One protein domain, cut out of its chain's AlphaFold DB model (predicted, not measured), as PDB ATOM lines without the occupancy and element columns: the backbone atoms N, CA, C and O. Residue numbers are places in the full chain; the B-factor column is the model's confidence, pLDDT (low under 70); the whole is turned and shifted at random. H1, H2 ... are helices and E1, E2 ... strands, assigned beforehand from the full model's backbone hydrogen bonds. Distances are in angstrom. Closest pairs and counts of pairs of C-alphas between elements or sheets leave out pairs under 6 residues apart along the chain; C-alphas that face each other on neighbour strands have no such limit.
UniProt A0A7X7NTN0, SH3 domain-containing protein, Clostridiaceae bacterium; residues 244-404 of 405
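AT A GLANCE: This is residues 244 to 404 of the 405 residues of the protein "SH3 domain-containing protein" of Clostridiaceae bacterium (UniProt A0A7X7NTN0). A strongly twisted, curled sheet of six strands makes the body, with helix H1 packed along one of its faces over E7; a small three-strand sheet, E1 to E3, lies partly face to face with it at one end, and an arm of H2 with the loop after it makes the length at the other. The printed part has 161 residues, with two named helices and nine named strands in the order H1 E1 E2 E3 E4 H2 E5 E6 E7 E8 E9. The large sheet runs E4 E9 E6 E7 E5 E8, mixed; the small one is antiparallel. The class is mixed, helices and strands, with under half of the residues, 65, in named elements. The whole is compact by its radius of gyration of the C-alphas, 15.5 A, yet elongated in outline, 54 by 34 by 29 A.

IN THESE COORDINATES: Find C-alpha 244 at (220.703, 177.495, 293.474); from there H1 runs 18.3 A to residue 256. Next come E1, residues 275 to 277, E2, 282 to 285, E3, 288 to 291, and E4, 294 to 296. H2, residues 306 to 316, begins with C-alpha 306 at (208.209, 187.813, 300.131) and is 15.3 A long. Then read E5, 343 to 347, 13.6 A; E6, 359 to 362; E7, 366 to 374, 19.4 A, which bends by 75 degrees at residue 371; and E8, 378 to 381. E9, 399 to 403, is 12.2 A long and ends at C-alpha 403, (230.721, 187.789, 288.378).

HOW THE PARTS SIT: Start in the large sheet, where E6 and E7 form a hairpin, with N 360 and O 368 2.9 A apart. E7 is staggered: residues 366 to 369 pair with E6 and 369 to 374 with E5, parallel, with N 344 and O 369 at 2.9 A. E8 is antiparallel to E5, N 345 to O 379 2.8 A; E9 to E6, N 361 to O 400 2.9 A; and E4 to E9, N 296 to O 399 2.8 A. H1 is on this sheet, two layers, helix over sheet, at a height of 8.6 A; it runs along E7 at 25 degrees on the local plane, and the closest C-alphas, Val 247 and Gly 371, are 5.7 A apart. E1, E2 and E3 make a meander, each strand the antiparallel neighbour of the one before, with N 276 to O 284 2.9 A and N 290 to O 283 2.8 A. The two sheets form a sandwich, two sheets face to face, with their strands at 59 degrees; the closest C-alphas of E3 and E9, His 291 and Ile 402, are 6.2 A apart. H2 is not on either sheet. In H1 and H2 every O i to N i+4 pair is within hydrogen-bond range.

THE WHOLE: The two farthest C-alphas, of Asp 280 and Gly 318, are 54.1 A apart. The printed part has no cut. The long links are H1 to E1, H2 to E5 with 26 residues, E5 to E6, and E8 to E9. Mean pLDDT of the printed part is 86.4; look for values under 70 at residues 262 to 267, 299, 375 to 376 and 391 to 395.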
ATOM      1  N   ASN A 244     221.301 177.205 292.166       95.31
ATOM      2  CA  ASN A 244     220.703 177.495 293.474       95.31
ATOM      3  C   ASN A 244     221.735 177.478 294.617       95.31
ATOM      4  O   ASN A 244     221.668 178.303 295.529       95.31
ATOM      5  N   ALA A 245     222.741 176.600 294.534       95.38
ATOM      6  CA  ALA A 245     223.851 176.573 295.484       95.38
ATOM      7  C   ALA A 245     224.781 177.786 295.305       95.38
ATOM      8  O   ALA A 245     225.226 178.354 296.303       95.38
ATOM      9  N   MET A 246     225.015 178.239 294.066       97.56
ATOM     10  CA  MET A 246     225.761 179.476 293.797       97.56
ATOM     11  C   MET A 246     225.053 180.708 294.368       97.56
ATOM     12  O   MET A 246     225.716 181.546 294.976       97.56
ATOM     13  N   VAL A 247     223.717 180.799 294.271       98.00
ATOM     14  CA  VAL A 247     222.957 181.884 294.924       98.00
ATOM     15  C   VAL A 247     223.165 181.869 296.435       98.00
ATOM     16  O   VAL A 247     223.541 182.890 297.004       98.00
ATOM     17  N   ALA A 248     222.963 180.720 297.087       96.62
ATOM     18  CA  ALA A 248     223.129 180.603 298.535       96.62
ATOM     19  C   ALA A 248     224.568 180.928 298.984       96.62
ATOM     20  O   ALA A 248     224.762 181.647 299.966       96.62
ATOM     21  N   ALA A 249     225.579 180.455 298.246       97.69
ATOM     22  CA  ALA A 249     226.983 180.733 298.532       97.69
ATOM     23  C   ALA A 249     227.330 182.220 298.353       97.69
ATOM     24  O   ALA A 249     227.889 182.828 299.266       97.69
ATOM     25  N   ASN A 250     226.953 182.830 297.226       98.31
ATOM     26  CA  ASN A 250     227.252 184.235 296.942       98.31
ATOM     27  C   ASN A 250     226.484 185.183 297.875       98.31
ATOM     28  O   ASN A 250     227.066 186.147 298.370       98.31
ATOM     29  N   LEU A 251     225.227 184.877 298.213       96.94
ATOM     30  CA  LEU A 251     224.451 185.651 299.187       96.94
ATOM     31  C   LEU A 251     225.088 185.589 300.585       96.94
ATOM     32  O   LEU A 251     225.168 186.604 301.277       96.94
ATOM     33  N   ASN A 252     225.606 184.425 300.989       95.50
ATOM     34  CA  ASN A 252     226.346 184.284 302.244       95.50
ATOM     35  C   ASN A 252     227.709 184.998 302.204       95.50
ATOM     36  O   ASN A 252     228.094 185.595 303.208       95.50
ATOM     37  N   LEU A 253     228.414 185.024 301.067       96.12
ATOM     38  CA  LEU A 253     229.622 185.847 300.902       96.12
ATOM     39  C   LEU A 253     229.313 187.341 301.064       96.12
ATOM     40  O   LEU A 253     230.060 188.031 301.760       96.12
ATOM     41  N   LEU A 254     228.207 187.837 300.496       94.81
ATOM     42  CA  LEU A 254     227.782 189.225 300.696       94.81
ATOM     43  C   LEU A 254     227.502 189.526 302.179       94.81
ATOM     44  O   LEU A 254     228.024 190.509 302.701       94.81
ATOM     45  N   LYS A 255     226.754 188.665 302.881       89.56
ATOM     46  CA  LYS A 255     226.458 188.828 304.322       89.56
ATOM     47  C   LYS A 255     227.706 188.787 305.197       89.56
ATOM     48  O   LYS A 255     227.880 189.646 306.053       89.56
ATOM     49  N   ASN A 256     228.585 187.812 304.975       89.88
ATOM     50  CA  ASN A 256     229.761 187.588 305.818       89.88
ATOM     51  C   ASN A 256     230.817 188.695 305.664       89.88
ATOM     52  O   ASN A 256     231.559 188.958 306.605       89.88
ATOM     53  N   ASN A 257     230.848 189.376 304.513       89.06
ATOM     54  CA  ASN A 257     231.643 190.591 304.300       89.06
ATOM     55  C   ASN A 257     230.851 191.881 304.615       89.06
ATOM     56  O   ASN A 257     231.309 192.982 304.321       89.06
ATOM     57  N   GLY A 258     229.650 191.758 305.191       88.25
ATOM     58  CA  GLY A 258     228.791 192.872 305.588       88.25
ATOM     59  C   GLY A 258     228.244 193.718 304.436       88.25
ATOM     60  O   GLY A 258     227.755 194.807 304.693       88.25
ATOM     61  N   LEU A 259     228.327 193.271 303.181       89.56
ATOM     62  CA  LEU A 259     227.986 194.049 301.977       89.56
ATOM     63  C   LEU A 259     226.476 194.259 301.763       89.56
ATOM     64  O   LEU A 259     226.085 195.017 300.875       89.56
ATOM     65  N   ILE A 260     225.638 193.580 302.548       89.06
ATOM     66  CA  ILE A 260     224.174 193.680 302.542       89.06
ATOM     67  C   ILE A 260     223.637 193.650 303.980       89.06
ATOM     68  O   ILE A 260     224.363 193.286 304.905       89.06
ATOM     69  N   ASN A 261     222.372 194.042 304.168       71.06
ATOM     70  CA  ASN A 261     221.668 194.046 305.463       71.06
ATOM     71  C   ASN A 261     222.429 194.807 306.579       71.06
ATOM     72  O   ASN A 261     222.341 194.468 307.760       71.06
ATOM     73  N   LYS A 262     223.181 195.858 306.212       64.50
ATOM     74  CA  LYS A 262     223.923 196.702 307.158       64.50
ATOM     75  C   LYS A 262     222.967 197.401 308.124       64.50
ATOM     76  O   LYS A 262     222.171 198.250 307.712       64.50
ATOM     77  N   ALA A 263     223.097 197.106 309.417       53.16
ATOM     78  CA  ALA A 263     222.474 197.901 310.469       53.16
ATOM     79  C   ALA A 263     222.963 199.358 310.368       53.16
ATOM     80  O   ALA A 263     224.166 199.605 310.298       53.16
ATOM     81  N   GLY A 264     222.034 200.317 310.319       43.31
ATOM     82  CA  GLY A 264     222.363 201.723 310.048       43.31
ATOM     83  C   GLY A 264     222.598 202.061 308.568       43.31
ATOM     84  O   GLY A 264     223.225 203.079 308.284       43.31
ATOM     85  N   SER A 265     222.105 201.246 307.624       48.94
ATOM     86  CA  SER A 265     222.046 201.619 306.197       48.94
ATOM     87  C   SER A 265     221.406 203.011 306.018       48.94
ATOM     88  O   SER A 265     220.357 203.270 306.608       48.94
ATOM     89  N   PRO A 266     221.979 203.914 305.198       49.66
ATOM     90  CA  PRO A 266     221.620 205.341 305.193       49.66
ATOM     91  C   PRO A 266     220.274 205.665 304.521       49.66
ATOM     92  O   PRO A 266     219.881 206.828 304.436       49.66
ATOM     93  N   SER A 267     219.584 204.669 303.970       67.06
ATOM     94  CA  SER A 267     218.234 204.791 303.425       67.06
ATOM     95  C   SER A 267     217.645 203.398 303.265       67.06
ATOM     96  O   SER A 267     218.342 202.504 302.801       67.06
ATOM     97  N   ILE A 268     216.350 203.218 303.523       73.75
ATOM     98  CA  ILE A 268     215.667 201.954 303.207       73.75
ATOM     99  C   ILE A 268     215.819 201.560 301.725       73.75
ATOM    100  O   ILE A 268     215.891 200.382 301.394       73.75
ATOM    101  N   ASN A 269     215.991 202.526 300.819       77.44
ATOM    102  CA  ASN A 269     216.164 202.236 299.401       77.44
ATOM    103  C   ASN A 269     217.466 201.461 299.084       77.44
ATOM    104  O   ASN A 269     217.476 200.729 298.094       77.44
ATOM    105  N   ARG A 270     218.537 201.584 299.901       85.25
ATOM    106  CA  ARG A 270     219.875 201.013 299.619       85.25
ATOM    107  C   ARG A 270     220.651 200.538 300.859       85.25
ATOM    108  O   ARG A 270     220.661 201.210 301.882       85.25
ATOM    109  N   HIS A 271     221.410 199.452 300.730       82.50
ATOM    110  CA  HIS A 271     222.241 198.867 301.801       82.50
ATOM    111  C   HIS A 271     223.753 199.118 301.639       82.50
ATOM    112  O   HIS A 271     224.573 198.315 302.078       82.50
ATOM    113  N   TYR A 272     224.121 200.254 301.036       86.25
ATOM    114  CA  TYR A 272     225.494 200.775 300.968       86.25
ATOM    115  C   TYR A 272     225.527 202.277 301.296       86.25
ATOM    116  O   TYR A 272     224.530 202.987 301.094       86.25
ATOM    117  N   ALA A 273     226.663 202.766 301.797       84.44
ATOM    118  CA  ALA A 273     226.894 204.179 302.084       84.44
ATOM    119  C   ALA A 273     227.626 204.872 300.932       84.44
ATOM    120  O   ALA A 273     227.054 205.776 300.313       84.44
ATOM    121  N   ASP A 274     228.823 204.389 300.608       85.12
ATOM    122  CA  ASP A 274     229.751 204.991 299.656       85.12
ATOM    123  C   ASP A 274     229.893 204.148 298.385       85.12
ATOM    124  O   ASP A 274     229.904 202.915 298.419       85.12
ATOM    125  N   PHE A 275     230.019 204.829 297.246       90.56
ATOM    126  CA  PHE A 275     230.234 204.219 295.937       90.56
ATOM    127  C   PHE A 275     231.085 205.131 295.047       90.56
ATOM    128  O   PHE A 275     230.734 206.300 294.855       90.56
ATOM    129  N   SER A 276     232.126 204.570 294.434       90.75
ATOM    130  CA  SER A 276     232.807 205.149 293.276       90.75
ATOM    131  C   SER A 276     232.859 204.156 292.118       90.75
ATOM    132  O   SER A 276     233.077 202.961 292.307       90.75
ATOM    133  N   ASP A 277     232.691 204.682 290.909       91.06
ATOM    134  CA  ASP A 277     233.233 204.077 289.697       91.06
ATOM    135  C   ASP A 277     234.647 204.634 289.528       91.06
ATOM    136  O   ASP A 277     234.835 205.853 289.613       91.06
ATOM    137  N   ASN A 278     235.638 203.758 289.380       92.38
ATOM    138  CA  ASN A 278     237.045 204.152 289.381       92.38
ATOM    139  C   ASN A 278     237.575 204.407 287.955       92.38
ATOM    140  O   ASN A 278     238.687 204.912 287.800       92.38
ATOM    141  N   GLY A 279     236.787 204.099 286.913       87.69
ATOM    142  CA  GLY A 279     237.136 204.342 285.507       87.69
ATOM    143  C   GLY A 279     238.183 203.392 284.905       87.69
ATOM    144  O   GLY A 279     238.578 203.575 283.756       87.69
ATOM    145  N   ASP A 280     238.621 202.379 285.655       90.25
ATOM    146  CA  ASP A 280     239.675 201.414 285.299       90.25
ATOM    147  C   ASP A 280     239.155 199.970 285.120       90.25
ATOM    148  O   ASP A 280     239.937 199.022 285.031       90.25
ATOM    149  N   GLY A 281     237.830 199.787 285.079       90.25
ATOM    150  CA  GLY A 281     237.184 198.471 285.147       90.25
ATOM    151  C   GLY A 281     236.898 197.992 286.576       90.25
ATOM    152  O   GLY A 281     236.515 196.833 286.765       90.25
ATOM    153  N   THR A 282     237.072 198.853 287.585       96.38
ATOM    154  CA  THR A 282     236.663 198.589 288.970       96.38
ATOM    155  C   THR A 282     235.653 199.601 289.510       96.38
ATOM    156  O   THR A 282     235.592 200.762 289.099       96.38
ATOM    157  N   ILE A 283     234.869 199.147 290.486       94.62
ATOM    158  CA  ILE A 283     234.083 199.994 291.386       94.62
ATOM    159  C   ILE A 283     234.579 199.805 292.819       94.62
ATOM    160  O   ILE A 283     235.043 198.721 293.174       94.62
ATOM    161  N   THR A 284     234.422 200.815 293.668       95.25
ATOM    162  CA  THR A 284     234.612 200.681 295.118       95.25
ATOM    163  C   THR A 284     233.285 200.925 295.826       95.25
ATOM    164  O   THR A 284     232.658 201.964 295.632       95.25
ATOM    165  N   VAL A 285     232.856 199.972 296.655       92.50
ATOM    166  CA  VAL A 285     231.615 200.024 297.442       92.50
ATOM    167  C   VAL A 285     231.987 199.907 298.914       92.50
ATOM    168  O   VAL A 285     232.568 198.902 299.323       92.50
ATOM    169  N   ASP A 286     231.686 200.933 299.711       88.38
ATOM    170  CA  ASP A 286     231.990 200.984 301.151       88.38
ATOM    171  C   ASP A 286     233.445 200.602 301.516       88.38
ATOM    172  O   ASP A 286     233.704 199.935 302.520       88.38
ATOM    173  N   GLY A 287     234.406 201.002 300.675       89.31
ATOM    174  CA  GLY A 287     235.836 200.715 300.843       89.31
ATOM    175  C   GLY A 287     236.314 199.360 300.300       89.31
ATOM    176  O   GLY A 287     237.512 199.092 300.359       89.31
ATOM    177  N   VAL A 288     235.427 198.526 299.745       91.19
ATOM    178  CA  VAL A 288     235.788 197.263 299.074       91.19
ATOM    179  C   VAL A 288     235.760 197.458 297.558       91.19
ATOM    180  O   VAL A 288     234.739 197.858 297.001       91.19
ATOM    181  N   THR A 289     236.875 197.174 296.886       95.12
ATOM    182  CA  THR A 289     237.008 197.311 295.428       95.12
ATOM    183  C   THR A 289     236.704 195.993 294.714       95.12
ATOM    184  O   THR A 289     237.188 194.932 295.110       95.12
ATOM    185  N   PHE A 290     235.924 196.071 293.636       95.81
ATOM    186  CA  PHE A 290     235.520 194.948 292.792       95.81
ATOM    187  C   PHE A 290     235.817 195.265 291.326       95.81
ATOM    188  O   PHE A 290     235.461 196.341 290.852       95.81
ATOM    189  N   HIS A 291     236.394 194.315 290.589       95.81
ATOM    190  CA  HIS A 291     236.341 194.352 289.126       95.81
ATOM    191  C   HIS A 291     234.910 194.074 288.652       95.81
ATOM    192  O   HIS A 291     234.209 193.264 289.263       95.81
ATOM    193  N   TYR A 292     234.497 194.703 287.554       94.94
ATOM    194  CA  TYR A 292     233.271 194.346 286.841       94.94
ATOM    195  C   TYR A 292     233.597 193.822 285.437       94.94
ATOM    196  O   TYR A 292     234.546 194.274 284.800       94.94
ATOM    197  N   ILE A 293     232.816 192.851 284.963       93.19
ATOM    198  CA  ILE A 293     232.960 192.261 283.620       93.19
ATOM    199  C   ILE A 293     232.079 192.961 282.576       93.19
ATOM    200  O   ILE A 293     232.425 192.974 281.404       93.19
ATOM    201  N   ASP A 294     230.976 193.569 283.017       86.00
ATOM    202  CA  ASP A 294     230.067 194.399 282.221       86.00
ATOM    203  C   ASP A 294     229.541 195.550 283.084       86.00
ATOM    204  O   ASP A 294     229.413 195.415 284.307       86.00
ATOM    205  N   HIS A 295     229.153 196.652 282.441       84.88
ATOM    206  CA  HIS A 295     228.290 197.662 283.050       84.88
ATOM    207  C   HIS A 295     227.118 197.988 282.116       84.88
ATOM    208  O   HIS A 295     227.260 197.985 280.892       84.88
ATOM    209  N   TYR A 296     225.974 198.304 282.710       80.31
ATOM    210  CA  TYR A 296     224.766 198.745 282.027       80.31
ATOM    211  C   TYR A 296     224.277 200.054 282.648       80.31
ATOM    212  O   TYR A 296     224.445 200.290 283.848       80.31
ATOM    213  N   GLY A 297     223.679 200.910 281.818       70.88
ATOM    214  CA  GLY A 297     223.159 202.213 282.227       70.88
ATOM    215  C   GLY A 297     221.883 202.136 283.073       70.88
ATOM    216  O   GLY A 297     221.525 201.099 283.633       70.88
ATOM    217  N   ALA A 298     221.180 203.265 283.162       71.50
ATOM    218  CA  ALA A 298     219.935 203.345 283.913       71.50
ATOM    219  C   ALA A 298     218.819 202.497 283.277       71.50
ATOM    220  O   ALA A 298     218.663 202.487 282.055       71.50
ATOM    221  N   ARG A 299     218.007 201.829 284.107       68.69
ATOM    222  CA  ARG A 299     216.811 201.088 283.668       68.69
ATOM    223  C   ARG A 299     215.683 201.150 284.695       68.69
ATOM    224  O   ARG A 299     215.922 201.415 285.875       68.69
ATOM    225  N   TYR A 300     214.464 200.866 284.238       74.31
ATOM    226  CA  TYR A 300     213.331 200.595 285.122       74.31
ATOM    227  C   TYR A 300     213.627 199.361 285.985       74.31
ATOM    228  O   TYR A 300     214.198 198.378 285.495       74.31
ATOM    229  N   ALA A 301     213.267 199.439 287.264       79.56
ATOM    230  CA  ALA A 301     213.456 198.369 288.233       79.56
ATOM    231  C   ALA A 301     212.431 198.476 289.368       79.56
ATOM    232  O   ALA A 301     212.486 199.404 290.181       79.56
ATOM    233  N   THR A 302     211.518 197.513 289.417       85.00
ATOM    234  CA  THR A 302     210.517 197.316 290.471       85.00
ATOM    235  C   THR A 302     211.164 196.819 291.769       85.00
ATOM    236  O   THR A 302     212.390 196.730 291.907       85.00
ATOM    237  N   HIS A 303     210.342 196.527 292.768       87.94
ATOM    238  CA  HIS A 303     210.751 195.925 294.031       87.94
ATOM    239  C   HIS A 303     209.827 194.761 294.387       87.94
ATOM    240  O   HIS A 303     208.797 194.580 293.748       87.94
ATOM    241  N   TYR A 304     210.209 193.963 295.381       89.62
ATOM    242  CA  TYR A 304     209.316 193.024 296.059       89.62
ATOM    243  C   TYR A 304     209.893 192.629 297.420       89.62
ATOM    244  O   TYR A 304     211.108 192.633 297.614       89.62
ATOM    245  N   ASP A 305     209.041 192.205 298.347       90.50
ATOM    246  CA  ASP A 305     209.456 191.360 299.461       90.50
ATOM    247  C   ASP A 305     208.484 190.182 299.606       90.50
ATOM    248  O   ASP A 305     207.320 190.238 299.193       90.50
ATOM    249  N   GLY A 306     208.978 189.057 300.124       87.75
ATOM    250  CA  GLY A 306     208.209 187.813 300.131       87.75
ATOM    251  C   GLY A 306     207.033 187.811 301.109       87.75
ATOM    252  O   GLY A 306     206.182 186.928 301.000       87.75
ATOM    253  N   LEU A 307     206.959 188.773 302.038       87.31
ATOM    254  CA  LEU A 307     205.828 188.946 302.950       87.31
ATOM    255  C   LEU A 307     204.692 189.696 302.253       87.31
ATOM    256  O   LEU A 307     203.542 189.250 302.314       87.31
ATOM    257  N   GLU A 308     205.012 190.779 301.539       88.25
ATOM    258  CA  GLU A 308     204.036 191.491 300.715       88.25
ATOM    259  C   GLU A 308     203.470 190.578 299.618       88.25
ATOM    260  O   GLU A 308     202.249 190.487 299.480       88.25
ATOM    261  N   VAL A 309     204.314 189.832 298.894       87.44
ATOM    262  CA  VAL A 309     203.855 188.877 297.864       87.44
ATOM    263  C   VAL A 309     202.857 187.865 298.445       87.44
ATOM    264  O   VAL A 309     201.848 187.547 297.810       87.44
ATOM    265  N   CYS A 310     203.088 187.388 299.671       89.38
ATOM    266  CA  CYS A 310     202.143 186.525 300.374       89.38
ATOM    267  C   CYS A 310     200.828 187.258 300.702       89.38
ATOM    268  O   CYS A 310     199.742 186.737 300.437       89.38
ATOM    269  N   GLN A 311     200.909 188.488 301.221       90.25
ATOM    270  CA  GLN A 311     199.751 189.314 301.578       90.25
ATOM    271  C   GLN A 311     198.887 189.686 300.361       90.25
ATOM    272  O   GLN A 311     197.658 189.606 300.439       90.25
ATOM    273  N   GLN A 312     199.502 190.074 299.241       88.50
ATOM    274  CA  GLN A 312     198.812 190.370 297.984       88.50
ATOM    275  C   GLN A 312     198.085 189.123 297.458       88.50
ATOM    276  O   GLN A 312     196.898 189.198 297.137       88.50
ATOM    277  N   GLN A 313     198.734 187.952 297.464       90.75
ATOM    278  CA  GLN A 313     198.075 186.699 297.075       90.75
ATOM    279  C   GLN A 313     196.924 186.308 298.012       90.75
ATOM    280  O   GLN A 313     195.884 185.874 297.524       90.75
ATOM    281  N   ILE A 314     197.071 186.474 299.333       89.00
ATOM    282  CA  ILE A 314     195.994 186.219 300.308       89.00
ATOM    283  C   ILE A 314     194.767 187.086 299.993       89.00
ATOM    284  O   ILE A 314     193.656 186.557 299.951       89.00
ATOM    285  N   LYS A 315     194.959 188.383 299.705       91.44
ATOM    286  CA  LYS A 315     193.880 189.293 299.275       91.44
ATOM    287  C   LYS A 315     193.235 188.821 297.962       91.44
ATOM    288  O   LYS A 315     192.024 188.639 297.909       91.44
ATOM    289  N   ALA A 316     194.043 188.579 296.927       91.44
ATOM    290  CA  ALA A 316     193.570 188.266 295.575       91.44
ATOM    291  C   ALA A 316     192.910 186.878 295.431       91.44
ATOM    292  O   ALA A 316     192.158 186.651 294.487       91.44
ATOM    293  N   ARG A 317     193.190 185.937 296.344       90.56
ATOM    294  CA  ARG A 317     192.731 184.534 296.276       90.56
ATOM    295  C   ARG A 317     191.733 184.159 297.379       90.56
ATOM    296  O   ARG A 317     191.628 182.990 297.743       90.56
ATOM    297  N   GLY A 318     191.020 185.134 297.946       91.25
ATOM    298  CA  GLY A 318     189.955 184.873 298.924       91.25
ATOM    299  C   GLY A 318     190.441 184.327 300.274       91.25
ATOM    300  O   GLY A 318     189.727 183.561 300.914       91.25
ATOM    301  N   GLY A 319     191.648 184.707 300.710       92.81
ATOM    302  CA  GLY A 319     192.173 184.414 302.049       92.81
ATOM    303  C   GLY A 319     193.354 183.438 302.125       92.81
ATOM    304  O   GLY A 319     193.744 183.081 303.235       92.81
ATOM    305  N   LYS A 320     193.934 182.989 300.999       94.69
ATOM    306  CA  LYS A 320     195.008 181.971 300.990       94.69
ATOM    307  C   LYS A 320     195.989 182.130 299.813       94.69
ATOM    308  O   LYS A 320     195.556 182.164 298.665       94.69
ATOM    309  N   CYS A 321     197.303 182.192 300.059       91.62
ATOM    310  CA  CYS A 321     198.311 182.271 298.980       91.62
ATOM    311  C   CYS A 321     198.550 180.917 298.268       91.62
ATOM    312  O   CYS A 321     198.006 179.897 298.691       91.62
ATOM    313  N   SER A 322     199.394 180.874 297.220       88.56
ATOM    314  CA  SER A 322     199.744 179.629 296.495       88.56
ATOM    315  C   SER A 322     200.275 178.535 297.428       88.56
ATOM    316  O   SER A 322     199.708 177.449 297.483       88.56
ATOM    317  N   LEU A 323     201.262 178.884 298.258       88.12
ATOM    318  CA  LEU A 323     201.870 178.015 299.278       88.12
ATOM    319  C   LEU A 323     200.937 177.695 300.465       88.12
ATOM    320  O   LEU A 323     201.328 177.034 301.422       88.12
ATOM    321  N   GLY A 324     199.692 178.169 300.427       90.62
ATOM    322  CA  GLY A 324     198.645 177.803 301.369       90.62
ATOM    323  C   GLY A 324     198.589 178.585 302.681       90.62
ATOM    324  O   GLY A 324     197.690 178.314 303.479       90.62
ATOM    325  N   HIS A 325     199.472 179.563 302.897       90.88
ATOM    326  CA  HIS A 325     199.411 180.458 304.052       90.88
ATOM    327  C   HIS A 325     198.132 181.314 304.029       90.88
ATOM    328  O   HIS A 325     197.768 181.875 302.993       90.88
ATOM    329  N   THR A 326     197.472 181.436 305.183       92.25
ATOM    330  CA  THR A 326     196.336 182.350 305.425       92.25
ATOM    331  C   THR A 326     196.754 183.625 306.165       92.25
ATOM    332  O   THR A 326     196.066 184.640 306.109       92.25
ATOM    333  N   THR A 327     197.913 183.594 306.827       89.81
ATOM    334  CA  THR A 327     198.617 184.752 307.389       89.81
ATOM    335  C   THR A 327     199.803 185.123 306.496       89.81
ATOM    336  O   THR A 327     200.516 184.209 306.067       89.81
ATOM    337  N   PRO A 328     200.086 186.418 306.248       88.94
ATOM    338  CA  PRO A 328     201.281 186.831 305.517       88.94
ATOM    339  C   PRO A 328     202.543 186.184 306.096       88.94
ATOM    340  O   PRO A 328     202.806 186.273 307.294       88.94
ATOM    341  N   THR A 329     203.291 185.495 305.238       88.00
ATOM    342  CA  THR A 329     204.475 184.696 305.583       88.00
ATOM    343  C   THR A 329     205.543 184.958 304.530       88.00
ATOM    344  O   THR A 329     205.215 184.994 303.349       88.00
ATOM    345  N   ASN A 330     206.811 185.138 304.914       87.88
ATOM    346  CA  ASN A 330     207.859 185.391 303.924       87.88
ATOM    347  C   ASN A 330     208.063 184.173 303.006       87.88
ATOM    348  O   ASN A 330     208.279 183.061 303.488       87.88
ATOM    349  N   HIS A 331     207.996 184.379 301.693       85.31
ATOM    350  CA  HIS A 331     208.198 183.322 300.701       85.31
ATOM    351  C   HIS A 331     209.686 183.072 300.390       85.31
ATOM    352  O   HIS A 331     210.542 183.950 300.520       85.31
ATOM    353  N   HIS A 332     209.983 181.864 299.907       88.44
ATOM    354  CA  HIS A 332     211.247 181.580 299.233       88.44
ATOM    355  C   HIS A 332     211.231 182.140 297.804       88.44
ATOM    356  O   HIS A 332     210.201 182.163 297.131       88.44
ATOM    357  N   THR A 333     212.405 182.560 297.349       93.56
ATOM    358  CA  THR A 333     212.706 182.870 295.948       93.56
ATOM    359  C   THR A 333     212.819 181.589 295.122       93.56
ATOM    360  O   THR A 333     213.029 180.502 295.669       93.56
ATOM    361  N   GLY A 334     212.778 181.701 293.794       88.31
ATOM    362  CA  GLY A 334     212.932 180.573 292.874       88.31
ATOM    363  C   GLY A 334     214.286 179.845 292.919       88.31
ATOM    364  O   GLY A 334     214.455 178.892 292.163       88.31
ATOM    365  N   SER A 335     215.256 180.264 293.748       93.00
ATOM    366  CA  SER A 335     216.464 179.474 294.047       93.00
ATOM    367  C   SER A 335     216.426 178.753 295.398       93.00
ATOM    368  O   SER A 335     217.448 178.218 295.829       93.00
ATOM    369  N   GLY A 336     215.301 178.792 296.116       92.06
ATOM    370  CA  GLY A 336     215.152 178.174 297.435       92.06
ATOM    371  C   GLY A 336     215.772 178.954 298.603       92.06
ATOM    372  O   GLY A 336     215.762 178.453 299.723       92.06
ATOM    373  N   VAL A 337     216.283 180.177 298.399       91.69
ATOM    374  CA  VAL A 337     216.641 181.076 299.517       91.69
ATOM    375  C   VAL A 337     215.450 181.970 299.870       91.69
ATOM    376  O   VAL A 337     214.694 182.363 298.986       91.69
ATOM    377  N   MET A 338     215.270 182.309 301.150       91.12
ATOM    378  CA  MET A 338     214.235 183.261 301.587       91.12
ATOM    379  C   MET A 338     214.369 184.609 300.866       91.12
ATOM    380  O   MET A 338     215.491 185.089 300.689       91.12
ATOM    381  N   ALA A 339     213.247 185.232 300.498       92.69
ATOM    382  CA  ALA A 339     213.229 186.599 299.980       92.69
ATOM    383  C   ALA A 339     213.751 187.577 301.051       92.69
ATOM    384  O   ALA A 339     213.325 187.515 302.208       92.69
ATOM    385  N   GLN A 340     214.739 188.393 300.680       91.88
ATOM    386  CA  GLN A 340     215.464 189.332 301.544       91.88
ATOM    387  C   GLN A 340     216.346 190.264 300.695       91.88
ATOM    388  O   GLN A 340     216.578 189.996 299.511       91.88
ATOM    389  N   ARG A 341     216.904 191.313 301.304       90.81
ATOM    390  CA  ARG A 341     217.921 192.180 300.686       90.81
ATOM    391  C   ARG A 341     219.111 191.399 300.126       90.81
ATOM    392  O   ARG A 341     219.480 190.328 300.604       90.81
ATOM    393  N   GLY A 342     219.746 191.982 299.113       94.19
ATOM    394  CA  GLY A 342     220.861 191.363 298.399       94.19
ATOM    395  C   GLY A 342     220.435 190.311 297.375       94.19
ATOM    396  O   GLY A 342     221.288 189.567 296.897       94.19
ATOM    397  N   ILE A 343     219.152 190.260 297.012       97.38
ATOM    398  CA  ILE A 343     218.629 189.422 295.928       97.38
ATOM    399  C   ILE A 343     217.977 190.315 294.865       97.38
ATOM    400  O   ILE A 343     217.335 191.311 295.192       97.38
ATOM    401  N   VAL A 344     218.109 189.943 293.592       96.81
ATOM    402  CA  VAL A 344     217.250 190.455 292.512       96.81
ATOM    403  C   VAL A 344     216.486 189.326 291.821       96.81
ATOM    404  O   VAL A 344     216.995 188.203 291.700       96.81
ATOM    405  N   ALA A 345     215.284 189.650 291.345       95.06
ATOM    406  CA  ALA A 345     214.539 188.860 290.376       95.06
ATOM    407  C   ALA A 345     214.789 189.398 288.963       95.06
ATOM    408  O   ALA A 345     214.899 190.607 288.754       95.06
ATOM    409  N   VAL A 346     214.885 188.494 287.990       86.44
ATOM    410  CA  VAL A 346     215.184 188.843 286.595       86.44
ATOM    411  C   VAL A 346     214.190 188.160 285.660       86.44
ATOM    412  O   VAL A 346     214.021 186.940 285.726       86.44
ATOM    413  N   GLY A 347     213.551 188.943 284.791       78.94
ATOM    414  CA  GLY A 347     212.607 188.461 283.784       78.94
ATOM    415  C   GLY A 347     213.266 187.677 282.647       78.94
ATOM    416  O   GLY A 347     214.473 187.767 282.420       78.94
ATOM    417  N   ALA A 348     212.460 186.918 281.899       73.06
ATOM    418  CA  ALA A 348     212.943 185.997 280.864       73.06
ATOM    419  C   ALA A 348     213.838 186.658 279.791       73.06
ATOM    420  O   ALA A 348     214.812 186.055 279.357       73.06
ATOM    421  N   GLN A 349     213.565 187.911 279.411       71.69
ATOM    422  CA  GLN A 349     214.337 188.644 278.392       71.69
ATOM    423  C   GLN A 349     215.796 188.909 278.810       71.69
ATOM    424  O   GLN A 349     216.704 188.912 277.983       71.69
ATOM    425  N   ASP A 350     216.037 189.095 280.108       75.94
ATOM    426  CA  ASP A 350     217.354 189.378 280.682       75.94
ATOM    427  C   ASP A 350     218.079 188.097 281.160       75.94
ATOM    428  O   ASP A 350     219.187 188.173 281.698       75.94
ATOM    429  N   ILE A 351     217.485 186.906 280.989       75.25
ATOM    430  CA  ILE A 351     217.938 185.662 281.642       75.25
ATOM    431  C   ILE A 351     219.376 185.256 281.273       75.25
ATOM    432  O   ILE A 351     220.105 184.730 282.115       75.25
ATOM    433  N   ASN A 352     219.783 185.562 280.037       76.88
ATOM    434  CA  ASN A 352     221.121 185.306 279.496       76.88
ATOM    435  C   ASN A 352     222.125 186.415 279.861       76.88
ATOM    436  O   ASN A 352     223.326 186.168 279.922       76.88
ATOM    437  N   ILE A 353     221.640 187.631 280.135       79.69
ATOM    438  CA  ILE A 353     222.456 188.763 280.601       79.69
ATOM    439  C   ILE A 353     222.808 188.563 282.081       79.69
ATOM    440  O   ILE A 353     223.942 188.821 282.499       79.69
ATOM    441  N   TYR A 354     221.849 188.039 282.852       86.94
ATOM    442  CA  TYR A 354     221.959 187.768 284.281       86.94
ATOM    443  C   TYR A 354     221.513 186.320 284.631       86.94
ATOM    444  O   TYR A 354     220.410 186.091 285.155       86.94
ATOM    445  N   PRO A 355     222.374 185.309 284.381       89.00
ATOM    446  CA  PRO A 355     222.153 183.933 284.834       89.00
ATOM    447  C   PRO A 355     221.990 183.832 286.359       89.00
ATOM    448  O   PRO A 355     222.539 184.642 287.112       89.00
ATOM    449  N   ARG A 356     221.254 182.828 286.848       93.00
ATOM    450  CA  ARG A 356     220.999 182.663 288.288       93.00
ATOM    451  C   ARG A 356     222.309 182.341 289.023       93.00
ATOM    452  O   ARG A 356     223.046 181.449 288.616       93.00
ATOM    453  N   GLY A 357     222.598 183.078 290.095       96.25
ATOM    454  CA  GLY A 357     223.885 183.051 290.807       96.25
ATOM    455  C   GLY A 357     224.848 184.189 290.437       96.25
ATOM    456  O   GLY A 357     225.807 184.414 291.176       96.25
ATOM    457  N   THR A 358     224.572 184.943 289.362       98.12
ATOM    458  CA  THR A 358     225.318 186.163 288.989       98.12
ATOM    459  C   THR A 358     225.310 187.178 290.129       98.12
ATOM    460  O   THR A 358     224.267 187.408 290.743       98.12
ATOM    461  N   VAL A 359     226.454 187.812 290.386       98.62
ATOM    462  CA  VAL A 359     226.632 188.849 291.410       98.62
ATOM    463  C   VAL A 359     226.716 190.216 290.745       98.62
ATOM    464  O   VAL A 359     227.449 190.402 289.771       98.62
ATOM    465  N   LEU A 360     225.961 191.171 291.283       97.94
ATOM    466  CA  LEU A 360     225.778 192.516 290.750       97.94
ATOM    467  C   LEU A 360     226.075 193.574 291.819       97.94
ATOM    468  O   LEU A 360     225.845 193.343 293.007       97.94
ATOM    469  N   PHE A 361     226.459 194.772 291.383       97.69
ATOM    470  CA  PHE A 361     226.208 196.003 292.130       97.69
ATOM    471  C   PHE A 361     225.168 196.844 291.384       97.69
ATOM    472  O   PHE A 361     225.361 197.213 290.226       97.69
ATOM    473  N   VAL A 362     224.061 197.156 292.055       95.19
ATOM    474  CA  VAL A 362     222.933 197.907 291.495       95.19
ATOM    475  C   VAL A 362     222.904 199.300 292.127       95.19
ATOM    476  O   VAL A 362     222.577 199.460 293.308       95.19
ATOM    477  N   ARG A 363     223.245 200.332 291.351       89.00
ATOM    478  CA  ARG A 363     223.399 201.703 291.857       89.00
ATOM    479  C   ARG A 363     222.040 202.303 292.232       89.00
ATOM    480  O   ARG A 363     221.193 202.555 291.371       89.00
ATOM    481  N   GLY A 364     221.867 202.568 293.527       86.25
ATOM    482  CA  GLY A 364     220.587 202.922 294.153       86.25
ATOM    483  C   GLY A 364     219.964 201.810 295.009       86.25
ATOM    484  O   GLY A 364     218.902 202.039 295.580       86.25
ATOM    485  N   TYR A 365     220.617 200.645 295.125       90.44
ATOM    486  CA  TYR A 365     220.201 199.513 295.967       90.44
ATOM    487  C   TYR A 365     221.393 198.855 296.685       90.44
ATOM    488  O   TYR A 365     221.439 198.861 297.913       90.44
ATOM    489  N   GLY A 366     222.415 198.399 295.955       93.56
ATOM    490  CA  GLY A 366     223.664 197.871 296.516       93.56
ATOM    491  C   GLY A 366     224.132 196.570 295.871       93.56
ATOM    492  O   GLY A 366     223.728 196.238 294.756       93.56
ATOM    493  N   MET A 367     224.995 195.837 296.581       97.12
ATOM    494  CA  MET A 367     225.433 194.497 296.176       97.12
ATOM    495  C   MET A 367     224.254 193.517 296.201       97.12
ATOM    496  O   MET A 367     223.432 193.572 297.118       97.12
ATOM    497  N   ALA A 368     224.171 192.626 295.215       97.75
ATOM    498  CA  ALA A 368     223.084 191.660 295.092       97.75
ATOM    499  C   ALA A 368     223.484 190.396 294.319       97.75
ATOM    500  O   ALA A 368     224.470 190.390 293.583       97.75
ATOM    501  N   VAL A 369     222.678 189.344 294.447       98.50
ATOM    502  CA  VAL A 369     222.783 188.101 293.673       98.50
ATOM    503  C   VAL A 369     221.478 187.852 292.921       98.50
ATOM    504  O   VAL A 369     220.390 188.081 293.448       98.50
ATOM    505  N   VAL A 370     221.565 187.351 291.692       98.06
ATOM    506  CA  VAL A 370     220.396 186.945 290.901       98.06
ATOM    507  C   VAL A 370     219.853 185.631 291.452       98.06
ATOM    508  O   VAL A 370     220.298 184.549 291.061       98.06
ATOM    509  N   GLY A 371     218.937 185.736 292.411       97.00
ATOM    510  CA  GLY A 371     218.320 184.596 293.086       97.00
ATOM    511  C   GLY A 371     216.993 184.170 292.471       97.00
ATOM    512  O   GLY A 371     216.664 182.985 292.487       97.00
ATOM    513  N   ASP A 372     216.246 185.096 291.880       95.81
ATOM    514  CA  ASP A 372     214.839 184.873 291.545       95.81
ATOM    515  C   ASP A 372     214.510 185.189 290.078       95.81
ATOM    516  O   ASP A 372     215.343 185.707 289.324       95.81
ATOM    517  N   ARG A 373     213.284 184.864 289.664       88.56
ATOM    518  CA  ARG A 373     212.739 185.178 288.335       88.56
ATOM    519  C   ARG A 373     211.422 185.941 288.471       88.56
ATOM    520  O   ARG A 373     210.718 185.784 289.464       88.56
ATOM    521  N   SER A 374     211.115 186.770 287.480       82.31
ATOM    522  CA  SER A 374     209.927 187.634 287.446       82.31
ATOM    523  C   SER A 374     209.105 187.400 286.174       82.31
ATOM    524  O   SER A 374     209.569 186.749 285.234       82.31
ATOM    525  N   GLY A 375     207.912 187.999 286.103       67.06
ATOM    526  CA  GLY A 375     207.080 188.005 284.893       67.06
ATOM    527  C   GLY A 375     207.645 188.809 283.709       67.06
ATOM    528  O   GLY A 375     207.040 188.806 282.643       67.06
ATOM    529  N   GLY A 376     208.793 189.485 283.862       65.19
ATOM    530  CA  GLY A 376     209.413 190.299 282.805       65.19
ATOM    531  C   GLY A 376     210.279 191.457 283.316       65.19
ATOM    532  O   GLY A 376     211.130 191.956 282.586       65.19
ATOM    533  N   ASN A 377     210.096 191.850 284.576       75.50
ATOM    534  CA  ASN A 377     210.745 192.996 285.206       75.50
ATOM    535  C   ASN A 377     212.135 192.679 285.812       75.50
ATOM    536  O   ASN A 377     212.551 191.523 285.912       75.50
ATOM    537  N   PHE A 378     212.863 193.718 286.235       82.19
ATOM    538  CA  PHE A 378     214.080 193.593 287.050       82.19
ATOM    539  C   PHE A 378     213.753 194.057 288.473       82.19
ATOM    540  O   PHE A 378     213.739 195.260 288.739       82.19
ATOM    541  N   ASP A 379     213.441 193.121 289.366       90.69
ATOM    542  CA  ASP A 379     212.890 193.442 290.688       90.69
ATOM    543  C   ASP A 379     213.967 193.355 291.761       90.69
ATOM    544  O   ASP A 379     214.721 192.381 291.834       90.69
ATOM    545  N   LEU A 380     214.035 194.359 292.629       93.62
ATOM    546  CA  LEU A 380     214.973 194.358 293.748       93.62
ATOM    547  C   LEU A 380     214.276 193.797 294.987       93.62
ATOM    548  O   LEU A 380     213.241 194.320 295.400       93.62
ATOM    549  N   CYS A 381     214.832 192.741 295.577       93.81
ATOM    550  CA  CYS A 381     214.235 192.118 296.750       93.81
ATOM    551  C   CYS A 381     214.567 192.924 298.012       93.81
ATOM    552  O   CYS A 381     215.720 193.311 298.221       93.81
ATOM    553  N   TYR A 382     213.593 193.146 298.880       91.00
ATOM    554  CA  TYR A 382     213.792 193.783 300.180       91.00
ATOM    555  C   TYR A 382     213.527 192.793 301.323       91.00
ATOM    556  O   TYR A 382     213.108 191.654 301.082       91.00
ATOM    557  N   ASP A 383     213.856 193.180 302.558       89.19
ATOM    558  CA  ASP A 383     213.550 192.363 303.732       89.19
ATOM    559  C   ASP A 383     212.025 192.405 304.023       89.19
ATOM    560  O   ASP A 383     211.338 193.335 303.598       89.19
ATOM    561  N   PRO A 384     211.454 191.398 304.713       84.06
ATOM    562  CA  PRO A 384     210.004 191.255 304.896       84.06
ATOM    563  C   PRO A 384     209.277 192.508 305.412       84.06
ATOM    564  O   PRO A 384     209.507 192.946 306.540       84.06
ATOM    565  N   GLY A 385     208.343 193.032 304.613       80.81
ATOM    566  CA  GLY A 385     207.543 194.221 304.917       80.81
ATOM    567  C   GLY A 385     208.214 195.570 304.625       80.81
ATOM    568  O   GLY A 385     207.588 196.606 304.849       80.81
ATOM    569  N   GLU A 386     209.451 195.603 304.124       82.50
ATOM    570  CA  GLU A 386     210.131 196.860 303.788       82.50
ATOM    571  C   GLU A 386     209.542 197.573 302.561       82.50
ATOM    572  O   GLU A 386     209.680 198.797 302.467       82.50
ATOM    573  N   CYS A 387     208.873 196.869 301.636       82.38
ATOM    574  CA  CYS A 387     208.333 197.500 300.422       82.38
ATOM    575  C   CYS A 387     207.287 198.579 300.743       82.38
ATOM    576  O   CYS A 387     207.316 199.663 300.158       82.38
ATOM    577  N   ALA A 388     206.477 198.358 301.784       81.00
ATOM    578  CA  ALA A 388     205.503 199.316 302.321       81.00
ATOM    579  C   ALA A 388     206.123 200.602 302.922       81.00
ATOM    580  O   ALA A 388     205.404 201.480 303.411       81.00
ATOM    581  N   HIS A 389     207.453 200.715 302.937       75.31
ATOM    582  CA  HIS A 389     208.207 201.843 303.484       75.31
ATOM    583  C   HIS A 389     209.182 202.470 302.468       75.31
ATOM    584  O   HIS A 389     209.915 203.403 302.815       75.31
ATOM    585  N   LEU A 390     209.205 201.992 301.216       70.88
ATOM    586  CA  LEU A 390     210.052 202.552 300.160       70.88
ATOM    587  C   LEU A 390     209.614 203.970 299.762       70.88
ATOM    588  O   LEU A 390     208.461 204.373 299.902       70.88
ATOM    589  N   SER A 391     210.576 204.762 299.283       62.41
ATOM    590  CA  SER A 391     210.398 206.203 299.026       62.41
ATOM    591  C   SER A 391     210.978 206.672 297.688       62.41
ATOM    592  O   SER A 391     211.158 207.870 297.464       62.41
ATOM    593  N   ARG A 392     211.282 205.718 296.804       53.75
ATOM    594  CA  ARG A 392     211.878 205.913 295.477       53.75
ATOM    595  C   ARG A 392     210.872 205.590 294.371       53.75
ATOM    596  O   ARG A 392     209.966 204.795 294.578       53.75
ATOM    597  N   PHE A 393     211.114 206.113 293.173       51.25
ATOM    598  CA  PHE A 393     210.510 205.580 291.949       51.25
ATOM    599  C   PHE A 393     211.272 204.341 291.449       51.25
ATOM    600  O   PHE A 393     212.453 204.163 291.761       51.25
ATOM    601  N   ASN A 394     210.610 203.514 290.636       61.31
ATOM    602  CA  ASN A 394     211.113 202.234 290.119       61.31
ATOM    603  C   ASN A 394     212.200 202.387 289.039       61.31
ATOM    604  O   ASN A 394     212.012 202.037 287.875       61.31
ATOM    605  N   SER A 395     213.368 202.914 289.406       66.50
ATOM    606  CA  SER A 395     214.529 202.988 288.514       66.50
ATOM    607  C   SER A 395     215.849 202.812 289.260       66.50
ATOM    608  O   SER A 395     215.998 203.201 290.420       66.50
ATOM    609  N   VAL A 396     216.826 202.229 288.567       75.88
ATOM    610  CA  VAL A 396     218.224 202.121 289.006       75.88
ATOM    611  C   VAL A 396     219.110 202.842 288.003       75.88
ATOM    612  O   VAL A 396     218.799 202.884 286.815       75.88
ATOM    613  N   SER A 397     220.198 203.448 288.478       76.44
ATOM    614  CA  SER A 397     220.989 204.396 287.667       76.44
ATOM    615  C   SER A 397     222.170 203.766 286.923       76.44
ATOM    616  O   SER A 397     222.652 204.349 285.956       76.44
ATOM    617  N   ALA A 398     222.617 202.590 287.363       83.00
ATOM    618  CA  ALA A 398     223.586 201.728 286.692       83.00
ATOM    619  C   ALA A 398     223.534 200.318 287.308       83.00
ATOM    620  O   ALA A 398     223.174 200.170 288.484       83.00
ATOM    621  N   ILE A 399     223.936 199.302 286.547       88.50
ATOM    622  CA  ILE A 399     224.154 197.929 287.026       88.50
ATOM    623  C   ILE A 399     225.548 197.486 286.585       88.50
ATOM    624  O   ILE A 399     225.856 197.517 285.399       88.50
ATOM    625  N   TYR A 400     226.369 197.041 287.531       95.56
ATOM    626  CA  TYR A 400     227.700 196.494 287.282       95.56
ATOM    627  C   TYR A 400     227.670 194.989 287.540       95.56
ATOM    628  O   TYR A 400     227.214 194.557 288.602       95.56
ATOM    629  N   VAL A 401     228.140 194.187 286.585       95.50
ATOM    630  CA  VAL A 401     228.215 192.727 286.726       95.50
ATOM    631  C   VAL A 401     229.572 192.363 287.308       95.50
ATOM    632  O   VAL A 401     230.594 192.584 286.669       95.50
ATOM    633  N   ILE A 402     229.583 191.809 288.516       97.88
ATOM    634  CA  ILE A 402     230.810 191.529 289.277       97.88
ATOM    635  C   ILE A 402     231.314 190.106 289.004       97.88
ATOM    636  O   ILE A 402     232.514 189.876 288.883       97.88
ATOM    637  N   SER A 403     230.400 189.146 288.840       96.94
ATOM    638  CA  SER A 403     230.721 187.789 288.378       96.94
ATOM    639  C   SER A 403     229.483 187.084 287.825       96.94
ATOM    640  O   SER A 403     228.422 187.168 288.445       96.94
ATOM    641  N   ARG A 404     229.625 186.325 286.736       91.88
ATOM    642  CA  ARG A 404     228.627 185.343 286.269       91.88
ATOM    643  C   ARG A 404     229.089 183.907 286.586       91.88
ATOM    644  O   ARG A 404     230.289 183.722 286.799       91.88
TER     645      ARG A 404